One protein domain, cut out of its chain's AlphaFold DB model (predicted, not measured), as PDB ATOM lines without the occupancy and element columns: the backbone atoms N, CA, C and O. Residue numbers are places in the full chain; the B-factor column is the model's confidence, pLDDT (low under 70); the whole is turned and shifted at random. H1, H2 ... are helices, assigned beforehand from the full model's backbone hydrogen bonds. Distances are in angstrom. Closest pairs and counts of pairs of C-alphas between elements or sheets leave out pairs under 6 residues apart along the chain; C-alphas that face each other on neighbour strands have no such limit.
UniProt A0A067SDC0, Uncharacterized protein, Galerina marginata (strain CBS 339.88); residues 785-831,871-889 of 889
ATOM      1  N   GLN A 785     174.670 193.744 233.536       90.50
ATOM      2  CA  GLN A 785     174.151 192.562 234.218       90.50
ATOM      3  C   GLN A 785     174.433 192.603 235.717       90.50
ATOM      4  O   GLN A 785     173.617 192.119 236.491       90.50
ATOM      5  N   TYR A 786     175.557 193.185 236.145       89.12
ATOM      6  CA  TYR A 786     175.899 193.267 237.566       89.12
ATOM      7  C   TYR A 786     174.970 194.202 238.330       89.12
ATOM      8  O   TYR A 786     174.576 193.860 239.440       89.12
ATOM      9  N   ASN A 787     174.557 195.323 237.728       91.12
ATOM     10  CA  ASN A 787     173.541 196.191 238.323       91.12
ATOM     11  C   ASN A 787     172.219 195.428 238.479       91.12
ATOM     12  O   ASN A 787     171.637 195.413 239.558       91.12
ATOM     13  N   VAL A 788     171.781 194.724 237.428       92.25
ATOM     14  CA  VAL A 788     170.527 193.952 237.443       92.25
ATOM     15  C   VAL A 788     170.569 192.812 238.466       92.25
ATOM     16  O   VAL A 788     169.639 192.661 239.256       92.25
ATOM     17  N   ILE A 789     171.653 192.029 238.478       90.62
ATOM     18  CA  ILE A 789     171.854 190.908 239.407       90.62
ATOM     19  C   ILE A 789     171.953 191.415 240.850       90.62
ATOM     20  O   ILE A 789     171.363 190.820 241.744       90.62
ATOM     21  N   ALA A 790     172.654 192.521 241.098       89.75
ATOM     22  CA  ALA A 790     172.743 193.095 242.437       89.75
ATOM     23  C   ALA A 790     171.372 193.567 242.940       89.75
ATOM     24  O   ALA A 790     171.009 193.280 244.079       89.75
ATOM     25  N   THR A 791     170.589 194.245 242.094       91.75
ATOM     26  CA  THR A 791     169.241 194.708 242.450       91.75
ATOM     27  C   THR A 791     168.291 193.539 242.713       91.75
ATOM     28  O   THR A 791     167.592 193.550 243.722       91.75
ATOM     29  N   ILE A 792     168.275 192.504 241.859       90.88
ATOM     30  CA  ILE A 792     167.374 191.354 242.053       90.88
ATOM     31  C   ILE A 792     167.771 190.490 243.250       90.88
ATOM     32  O   ILE A 792     166.886 189.867 243.818       90.88
ATOM     33  N   LEU A 793     169.054 190.457 243.640       87.62
ATOM     34  CA  LEU A 793     169.555 189.762 244.836       87.62
ATOM     35  C   LEU A 793     169.178 190.456 246.149       87.62
ATOM     36  O   LEU A 793     169.269 189.850 247.216       87.62
ATOM     37  N   HIS A 794     168.802 191.733 246.097       84.44
ATOM     38  CA  HIS A 794     168.456 192.470 247.298       84.44
ATOM     39  C   HIS A 794     167.080 192.019 247.811       84.44
ATOM     40  O   HIS A 794     166.100 192.161 247.073       84.44
ATOM     41  N   PRO A 795     166.963 191.558 249.070       79.44
ATOM     42  CA  PRO A 795     165.741 190.928 249.582       79.44
ATOM     43  C   PRO A 795     164.534 191.872 249.553       79.44
ATOM     44  O   PRO A 795     163.417 191.449 249.282       79.44
ATOM     45  N   TYR A 796     164.770 193.168 249.765       78.75
ATOM     46  CA  TYR A 796     163.719 194.186 249.757       78.75
ATOM     47  C   TYR A 796     163.291 194.651 248.355       78.75
ATOM     48  O   TYR A 796     162.189 195.159 248.177       78.75
ATOM     49  N   LEU A 797     164.164 194.516 247.349       85.56
ATOM     50  CA  LEU A 797     163.873 194.984 245.990       85.56
ATOM     51  C   LEU A 797     163.342 193.815 245.160       85.56
ATOM     52  O   LEU A 797     162.198 193.835 244.700       85.56
ATOM     53  N   GLY A 798     164.166 192.774 245.008       85.88
ATOM     54  CA  GLY A 798     163.822 191.538 244.318       85.88
ATOM     55  C   GLY A 798     163.191 191.756 242.941       85.88
ATOM     56  O   GLY A 798     163.406 192.763 242.265       85.88
ATOM     57  N   LEU A 799     162.351 190.808 242.522       86.81
ATOM     58  CA  LEU A 799     161.513 190.972 241.327       86.81
ATOM     59  C   LEU A 799     160.391 191.998 241.512       86.81
ATOM     60  O   LEU A 799     159.872 192.511 240.519       86.81
ATOM     61  N   LEU A 800     159.988 192.275 242.756       84.94
ATOM     62  CA  LEU A 800     158.881 193.179 243.055       84.94
ATOM     63  C   LEU A 800     159.184 194.592 242.566       84.94
ATOM     64  O   LEU A 800     158.359 195.184 241.874       84.94
ATOM     65  N   TRP A 801     160.391 195.090 242.831       89.38
ATOM     66  CA  TRP A 801     160.828 196.397 242.358       89.38
ATOM     67  C   TRP A 801     160.800 196.494 240.824       89.38
ATOM     68  O   TRP A 801     160.217 197.429 240.277       89.38
ATOM     69  N   PHE A 802     161.320 195.489 240.105       89.19
ATOM     70  CA  PHE A 802     161.287 195.487 238.635       89.19
ATOM     71  C   PHE A 802     159.859 195.499 238.070       89.19
ATOM     72  O   PHE A 802     159.615 196.162 237.063       89.19
ATOM     73  N   ARG A 803     158.917 194.794 238.711       87.88
ATOM     74  CA  ARG A 803     157.494 194.797 238.323       87.88
ATOM     75  C   ARG A 803     156.817 196.139 238.604       87.88
ATOM     76  O   ARG A 803     155.976 196.562 237.820       87.88
ATOM     77  N   LYS A 804     157.188 196.811 239.700       86.56
ATOM     78  CA  LYS A 804     156.680 198.149 240.044       86.56
ATOM     79  C   LYS A 804     157.136 199.202 239.034       86.56
ATOM     80  O   LYS A 804     156.346 200.053 238.639       86.56
ATOM     81  N   VAL A 805     158.396 199.133 238.608       85.94
ATOM     82  CA  VAL A 805     158.991 200.102 237.674       85.94
ATOM     83  C   VAL A 805     158.549 199.872 236.227       85.94
ATOM     84  O   VAL A 805     158.389 200.829 235.473       85.94
ATOM     85  N   ASP A 806     158.357 198.617 235.819       83.31
ATOM     86  CA  ASP A 806     157.939 198.259 234.463       83.31
ATOM     87  C   ASP A 806     156.654 197.417 234.490       83.31
ATOM     88  O   ASP A 806     156.729 196.188 234.585       83.31
ATOM     89  N   PRO A 807     155.471 198.050 234.357       76.19
ATOM     90  CA  PRO A 807     154.190 197.345 234.333       76.19
ATOM     91  C   PRO A 807     154.073 196.323 233.197       76.19
ATOM     92  O   PRO A 807     153.372 195.323 233.340       76.19
ATOM     93  N   ALA A 808     154.795 196.522 232.085       81.38
ATOM     94  CA  ALA A 808     154.855 195.548 230.994       81.38
ATOM     95  C   ALA A 808     155.633 194.274 231.380       81.38
ATOM     96  O   ALA A 808     155.632 193.300 230.632       81.38
ATOM     97  N   SER A 809     156.289 194.269 232.548       78.38
ATOM     98  CA  SER A 809     157.035 193.154 233.145       78.38
ATOM     99  C   SER A 809     158.184 192.603 232.292       78.38
ATOM    100  O   SER A 809     158.782 191.584 232.642       78.38
ATOM    101  N   ILE A 810     158.571 193.298 231.219       86.12
ATOM    102  CA  ILE A 810     159.667 192.890 230.332       86.12
ATOM    103  C   ILE A 810     160.987 192.922 231.104       86.12
ATOM    104  O   ILE A 810     161.800 192.002 230.999       86.12
ATOM    105  N   ARG A 811     161.214 193.970 231.903       85.50
ATOM    106  CA  ARG A 811     162.427 194.100 232.724       85.50
ATOM    107  C   ARG A 811     162.487 193.052 233.826       85.50
ATOM    108  O   ARG A 811     163.555 192.490 234.053       85.50
ATOM    109  N   ALA A 812     161.356 192.772 234.473       87.44
ATOM    110  CA  ALA A 812     161.269 191.747 235.506       87.44
ATOM    111  C   ALA A 812     161.628 190.364 234.942       87.44
ATOM    112  O   ALA A 812     162.438 189.657 235.537       87.44
ATOM    113  N   GLU A 813     161.109 190.013 233.763       88.50
ATOM    114  CA  GLU A 813     161.415 188.727 233.134       88.50
ATOM    115  C   GLU A 813     162.878 188.641 232.674       88.50
ATOM    116  O   GLU A 813     163.556 187.647 232.933       88.50
ATOM    117  N   LYS A 814     163.426 189.711 232.083       89.44
ATOM    118  CA  LYS A 814     164.857 189.775 231.738       89.44
ATOM    119  C   LYS A 814     165.753 189.593 232.965       89.44
ATOM    120  O   LYS A 814     166.714 188.827 232.903       89.44
ATOM    121  N   ALA A 815     165.441 190.272 234.069       90.62
ATOM    122  CA  ALA A 815     166.188 190.152 235.319       90.62
ATOM    123  C   ALA A 815     166.088 188.734 235.900       90.62
ATOM    124  O   ALA A 815     167.097 188.175 236.330       90.62
ATOM    125  N   LYS A 816     164.897 188.124 235.838       89.75
ATOM    126  CA  LYS A 816     164.649 186.738 236.253       89.75
ATOM    127  C   LYS A 816     165.516 185.748 235.476       89.75
ATOM    128  O   LYS A 816     166.236 184.966 236.093       89.75
ATOM    129  N   ILE A 817     165.481 185.811 234.144       90.56
ATOM    130  CA  ILE A 817     166.249 184.926 233.253       90.56
ATOM    131  C   ILE A 817     167.750 185.096 233.497       90.56
ATOM    132  O   ILE A 817     168.484 184.116 233.618       90.56
ATOM    133  N   LEU A 818     168.210 186.344 233.604       90.62
ATOM    134  CA  LEU A 818     169.611 186.644 233.876       90.62
ATOM    135  C   LEU A 818     170.060 186.062 235.221       90.62
ATOM    136  O   LEU A 818     171.121 185.439 235.293       90.62
ATOM    137  N   PHE A 819     169.250 186.231 236.269       90.56
ATOM    138  CA  PHE A 819     169.535 185.681 237.589       90.56
ATOM    139  C   PHE A 819     169.542 184.153 237.583       90.56
ATOM    140  O   PHE A 819     170.479 183.561 238.101       90.56
ATOM    141  N   GLN A 820     168.568 183.508 236.935       88.62
ATOM    142  CA  GLN A 820     168.531 182.050 236.772       88.62
ATOM    143  C   GLN A 820     169.793 181.520 236.088       88.62
ATOM    144  O   GLN A 820     170.405 180.566 236.566       88.62
ATOM    145  N   HIS A 821     170.224 182.163 235.003       87.56
ATOM    146  CA  HIS A 821     171.450 181.787 234.308       87.56
ATOM    147  C   HIS A 821     172.702 181.998 235.178       87.56
ATOM    148  O   HIS A 821     173.604 181.158 235.184       87.56
ATOM    149  N   ALA A 822     172.770 183.101 235.930       85.19
ATOM    150  CA  ALA A 822     173.871 183.359 236.856       85.19
ATOM    151  C   ALA A 822     173.904 182.340 238.009       85.19
ATOM    152  O   ALA A 822     174.973 181.819 238.327       85.19
ATOM    153  N   PHE A 823     172.742 182.016 238.581       84.62
ATOM    154  CA  PHE A 823     172.583 181.049 239.663       84.62
ATOM    155  C   PHE A 823     172.974 179.637 239.225       84.62
ATOM    156  O   PHE A 823     173.785 179.009 239.892       84.62
ATOM    157  N   ALA A 824     172.512 179.172 238.060       83.94
ATOM    158  CA  ALA A 824     172.882 177.856 237.533       83.94
ATOM    159  C   ALA A 824     174.404 177.708 237.341       83.94
ATOM    160  O   ALA A 824     174.980 176.652 237.593       83.94
ATOM    161  N   ARG A 825     175.087 178.784 236.923       78.44
ATOM    162  CA  ARG A 825     176.556 178.803 236.812       78.44
ATOM    163  C   ARG A 825     177.252 178.799 238.168       78.44
ATOM    164  O   ARG A 825     178.345 178.250 238.261       78.44
ATOM    165  N   TYR A 826     176.666 179.450 239.170       75.69
ATOM    166  CA  TYR A 826     177.164 179.442 240.543       75.69
ATOM    167  C   TYR A 826     177.011 178.050 241.170       75.69
ATOM    168  O   TYR A 826     177.995 177.489 241.641       75.69
ATOM    169  N   GLU A 827     175.823 177.451 241.064       77.94
ATOM    170  CA  GLU A 827     175.521 176.098 241.541       77.94
ATOM    171  C   GLU A 827     176.436 175.045 240.901       77.94
ATOM    172  O   GLU A 827     176.973 174.183 241.591       77.94
ATOM    173  N   ALA A 828     176.699 175.151 239.595       76.06
ATOM    174  CA  ALA A 828     177.616 174.250 238.897       76.06
ATOM    175  C   ALA A 828     179.098 174.417 239.300       76.06
ATOM    176  O   ALA A 828     179.909 173.539 239.000       76.06
ATOM    177  N   ALA A 829     179.475 175.544 239.915       66.56
ATOM    178  CA  ALA A 829     180.860 175.881 240.243       66.56
ATOM    179  C   ALA A 829     181.252 175.575 241.700       66.56
ATOM    180  O   ALA A 829     182.449 175.505 241.985       66.56
ATOM    181  N   GLU A 830     180.295 175.389 242.614       59.38
ATOM    182  CA  GLU A 830     180.580 175.092 244.024       59.38
ATOM    183  C   GLU A 830     180.383 173.604 244.371       59.38
ATOM    184  O   GLU A 830     179.368 173.005 244.010       59.38
ATOM    185  N   PRO A 831     181.318 172.966 245.105       48.31
ATOM    186  CA  PRO A 831     181.048 171.684 245.742       48.31
ATOM    187  C   PRO A 831     180.071 171.912 246.900       48.31
ATOM    188  O   PRO A 831     180.368 172.699 247.795       48.31
ATOM    189  N   PHE A 871     159.151 171.066 256.494       44.78
ATOM    190  CA  PHE A 871     160.254 170.765 255.574       44.78
ATOM    191  C   PHE A 871     159.755 169.877 254.415       44.78
ATOM    192  O   PHE A 871     159.649 168.661 254.560       44.78
ATOM    193  N   LEU A 872     159.425 170.478 253.269       37.34
ATOM    194  CA  LEU A 872     159.151 169.762 252.026       37.34
ATOM    195  C   LEU A 872     160.399 169.866 251.155       37.34
ATOM    196  O   LEU A 872     160.708 170.915 250.597       37.34
ATOM    197  N   ALA A 873     161.120 168.754 251.070       42.56
ATOM    198  CA  ALA A 873     162.390 168.592 250.367       42.56
ATOM    199  C   ALA A 873     162.286 168.646 248.821       42.56
ATOM    200  O   ALA A 873     163.202 168.199 248.139       42.56
ATOM    201  N   GLU A 874     161.196 169.177 248.255       48.47
ATOM    202  CA  GLU A 874     160.899 169.102 246.812       48.47
ATOM    203  C   GLU A 874     160.677 170.459 246.122       48.47
ATOM    204  O   GLU A 874     160.436 170.499 244.917       48.47
ATOM    205  N   VAL A 875     160.772 171.590 246.832       55.22
ATOM    206  CA  VAL A 875     160.555 172.906 246.205       55.22
ATOM    207  C   VAL A 875     161.874 173.471 245.679       55.22
ATOM    208  O   VAL A 875     162.833 173.636 246.433       55.22
ATOM    209  N   ASN A 876     161.916 173.793 244.383       66.19
ATOM    210  CA  ASN A 876     163.063 174.440 243.750       66.19
ATOM    211  C   ASN A 876     163.403 175.751 244.500       66.19
ATOM    212  O   ASN A 876     162.532 176.622 244.615       66.19
ATOM    213  N   PRO A 877     164.647 175.938 244.988       65.38
ATOM    214  CA  PRO A 877     165.069 177.149 245.698       65.38
ATOM    215  C   PRO A 877     164.768 178.452 244.945       65.38
ATOM    216  O   PRO A 877     164.501 179.483 245.564       65.38
ATOM    217  N   MET A 878     164.757 178.408 243.610       69.44
ATOM    218  CA  MET A 878     164.436 179.558 242.762       69.44
ATOM    219  C   MET A 878     162.950 179.920 242.785       69.44
ATOM    220  O   MET A 878     162.607 181.102 242.752       69.44
ATOM    221  N   ASP A 879     162.071 178.926 242.890       67.12
ATOM    222  CA  ASP A 879     160.629 179.155 242.998       67.12
ATOM    223  C   ASP A 879     160.270 179.712 244.383       67.12
ATOM    224  O   ASP A 879     159.416 180.590 244.492       67.12
ATOM    225  N   LEU A 880     161.001 179.303 245.428       66.25
ATOM    226  CA  LEU A 880     160.923 179.905 246.766       66.25
ATOM    227  C   LEU A 880     161.377 181.373 246.768       66.25
ATOM    228  O   LEU A 880     160.700 182.225 247.348       66.25
ATOM    229  N   TYR A 881     162.497 181.679 246.104       71.12
ATOM    230  CA  TYR A 881     163.037 183.039 246.022       71.12
ATOM    231  C   TYR A 881     162.088 183.997 245.291       71.12
ATOM    232  O   TYR A 881     161.783 185.086 245.774       71.12
ATOM    233  N   PHE A 882     161.565 183.586 244.135       74.69
ATOM    234  CA  PHE A 882     160.660 184.422 243.344       74.69
ATOM    235  C   PHE A 882     159.208 184.416 243.830       74.69
ATOM    236  O   PHE A 882     158.457 185.335 243.493       74.69
ATOM    237  N   GLY A 883     158.816 183.402 244.605       61.16
ATOM    238  CA  GLY A 883     157.492 183.263 245.208       61.16
ATOM    239  C   GLY A 883     157.257 184.149 246.432       61.16
ATOM    240  O   GLY A 883     156.156 184.136 246.970       61.16
ATOM    241  N   GLY A 884     158.262 184.915 246.879       53.25
ATOM    242  CA  GLY A 884     158.129 185.824 248.021       53.25
ATOM    243  C   GLY A 884     158.009 185.114 249.374       53.25
ATOM    244  O   GLY A 884     157.609 185.740 250.347       53.25
ATOM    245  N   MET A 885     158.357 183.822 249.452       41.16
ATOM    246  CA  MET A 885     158.369 183.055 250.709       41.16
ATOM    247  C   MET A 885     159.627 183.296 251.556       41.16
ATOM    248  O   MET A 885     159.774 182.721 252.633       41.16
ATOM    249  N   TYR A 886     160.547 184.133 251.077       46.47
ATOM    250  CA  TYR A 886     161.570 184.725 251.925       46.47
ATOM    251  C   TYR A 886     160.945 185.935 252.615       46.47
ATOM    252  O   TYR A 886     160.798 186.985 251.991       46.47
ATOM    253  N   GLU A 887     160.543 185.775 253.879       32.94
ATOM    254  CA  GLU A 887     160.193 186.921 254.720       32.94
ATOM    255  C   GLU A 887     161.343 187.944 254.665       32.94
ATOM    256  O   GLU A 887     162.509 187.560 254.837       32.94
ATOM    257  N   PRO A 888     161.057 189.229 254.389       34.72
ATOM    258  CA  PRO A 888     162.033 190.277 254.610       34.72
ATOM    259  C   PRO A 888     162.314 190.321 256.116       34.72
ATOM    260  O   PRO A 888     161.400 190.512 256.915       34.72
ATOM    261  N   TYR A 889     163.572 190.066 256.476       29.19
ATOM    262  CA  TYR A 889     164.090 190.249 257.830       29.19
ATOM    263  C   TYR A 889     163.976 191.702 258.289       29.19
ATOM    264  O   TYR A 889     164.260 192.597 257.454       29.19
TER     265      TYR A 889
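AT A GLANCE: This is residues 785 to 831 and 871 to 889 of the 889 residues of an uncharacterized protein of Galerina marginata (strain CBS 339.88) (UniProt A0A067SDC0). From the first printed residue, H1 crosses the long H3 at about a right angle; H2 and the first part of H3 form a hairpin, and short H4 is near both. Residues 824 to 831 and 871 to 877 stick out. The 66 printed residues hold four named helices, no named strand: all helix. The whole is only just compact, close to loose, radius of gyration of the C-alphas 12.5 A, spanning 35 by 26 by 21 A.

IN THESE COORDINATES: Find C-alpha 785 at (174.151, 192.562, 234.218); H1 runs 11.9 A to residue 793. H2 is residues 798 to 805, H3 810 to 827, 25.7 A, and H4 877 to 882, ending at (160.660, 184.422, 243.344).

HOW THE PARTS SIT: H1 touches H3, about perpendicular at 89 degrees; closest C-alphas, Ile 789 and Phe 819, 6.0 A. Hairpin H2 and H3 touch at Phe 802 and Ala 812, closest C-alphas 4.9 A, opposite ways, a shallow 17 degrees. O i to N i+4 pairs are within hydrogen-bond range throughout H1, H3 and H4, and 3 of 4 in H2.

THE WHOLE: Residues 832 to 870 are not printed; C-alphas 831 and 871 are 23.0 A apart. Look for pLDDT under 70 at 829 to 831, 871 to 880 and 883 to 889.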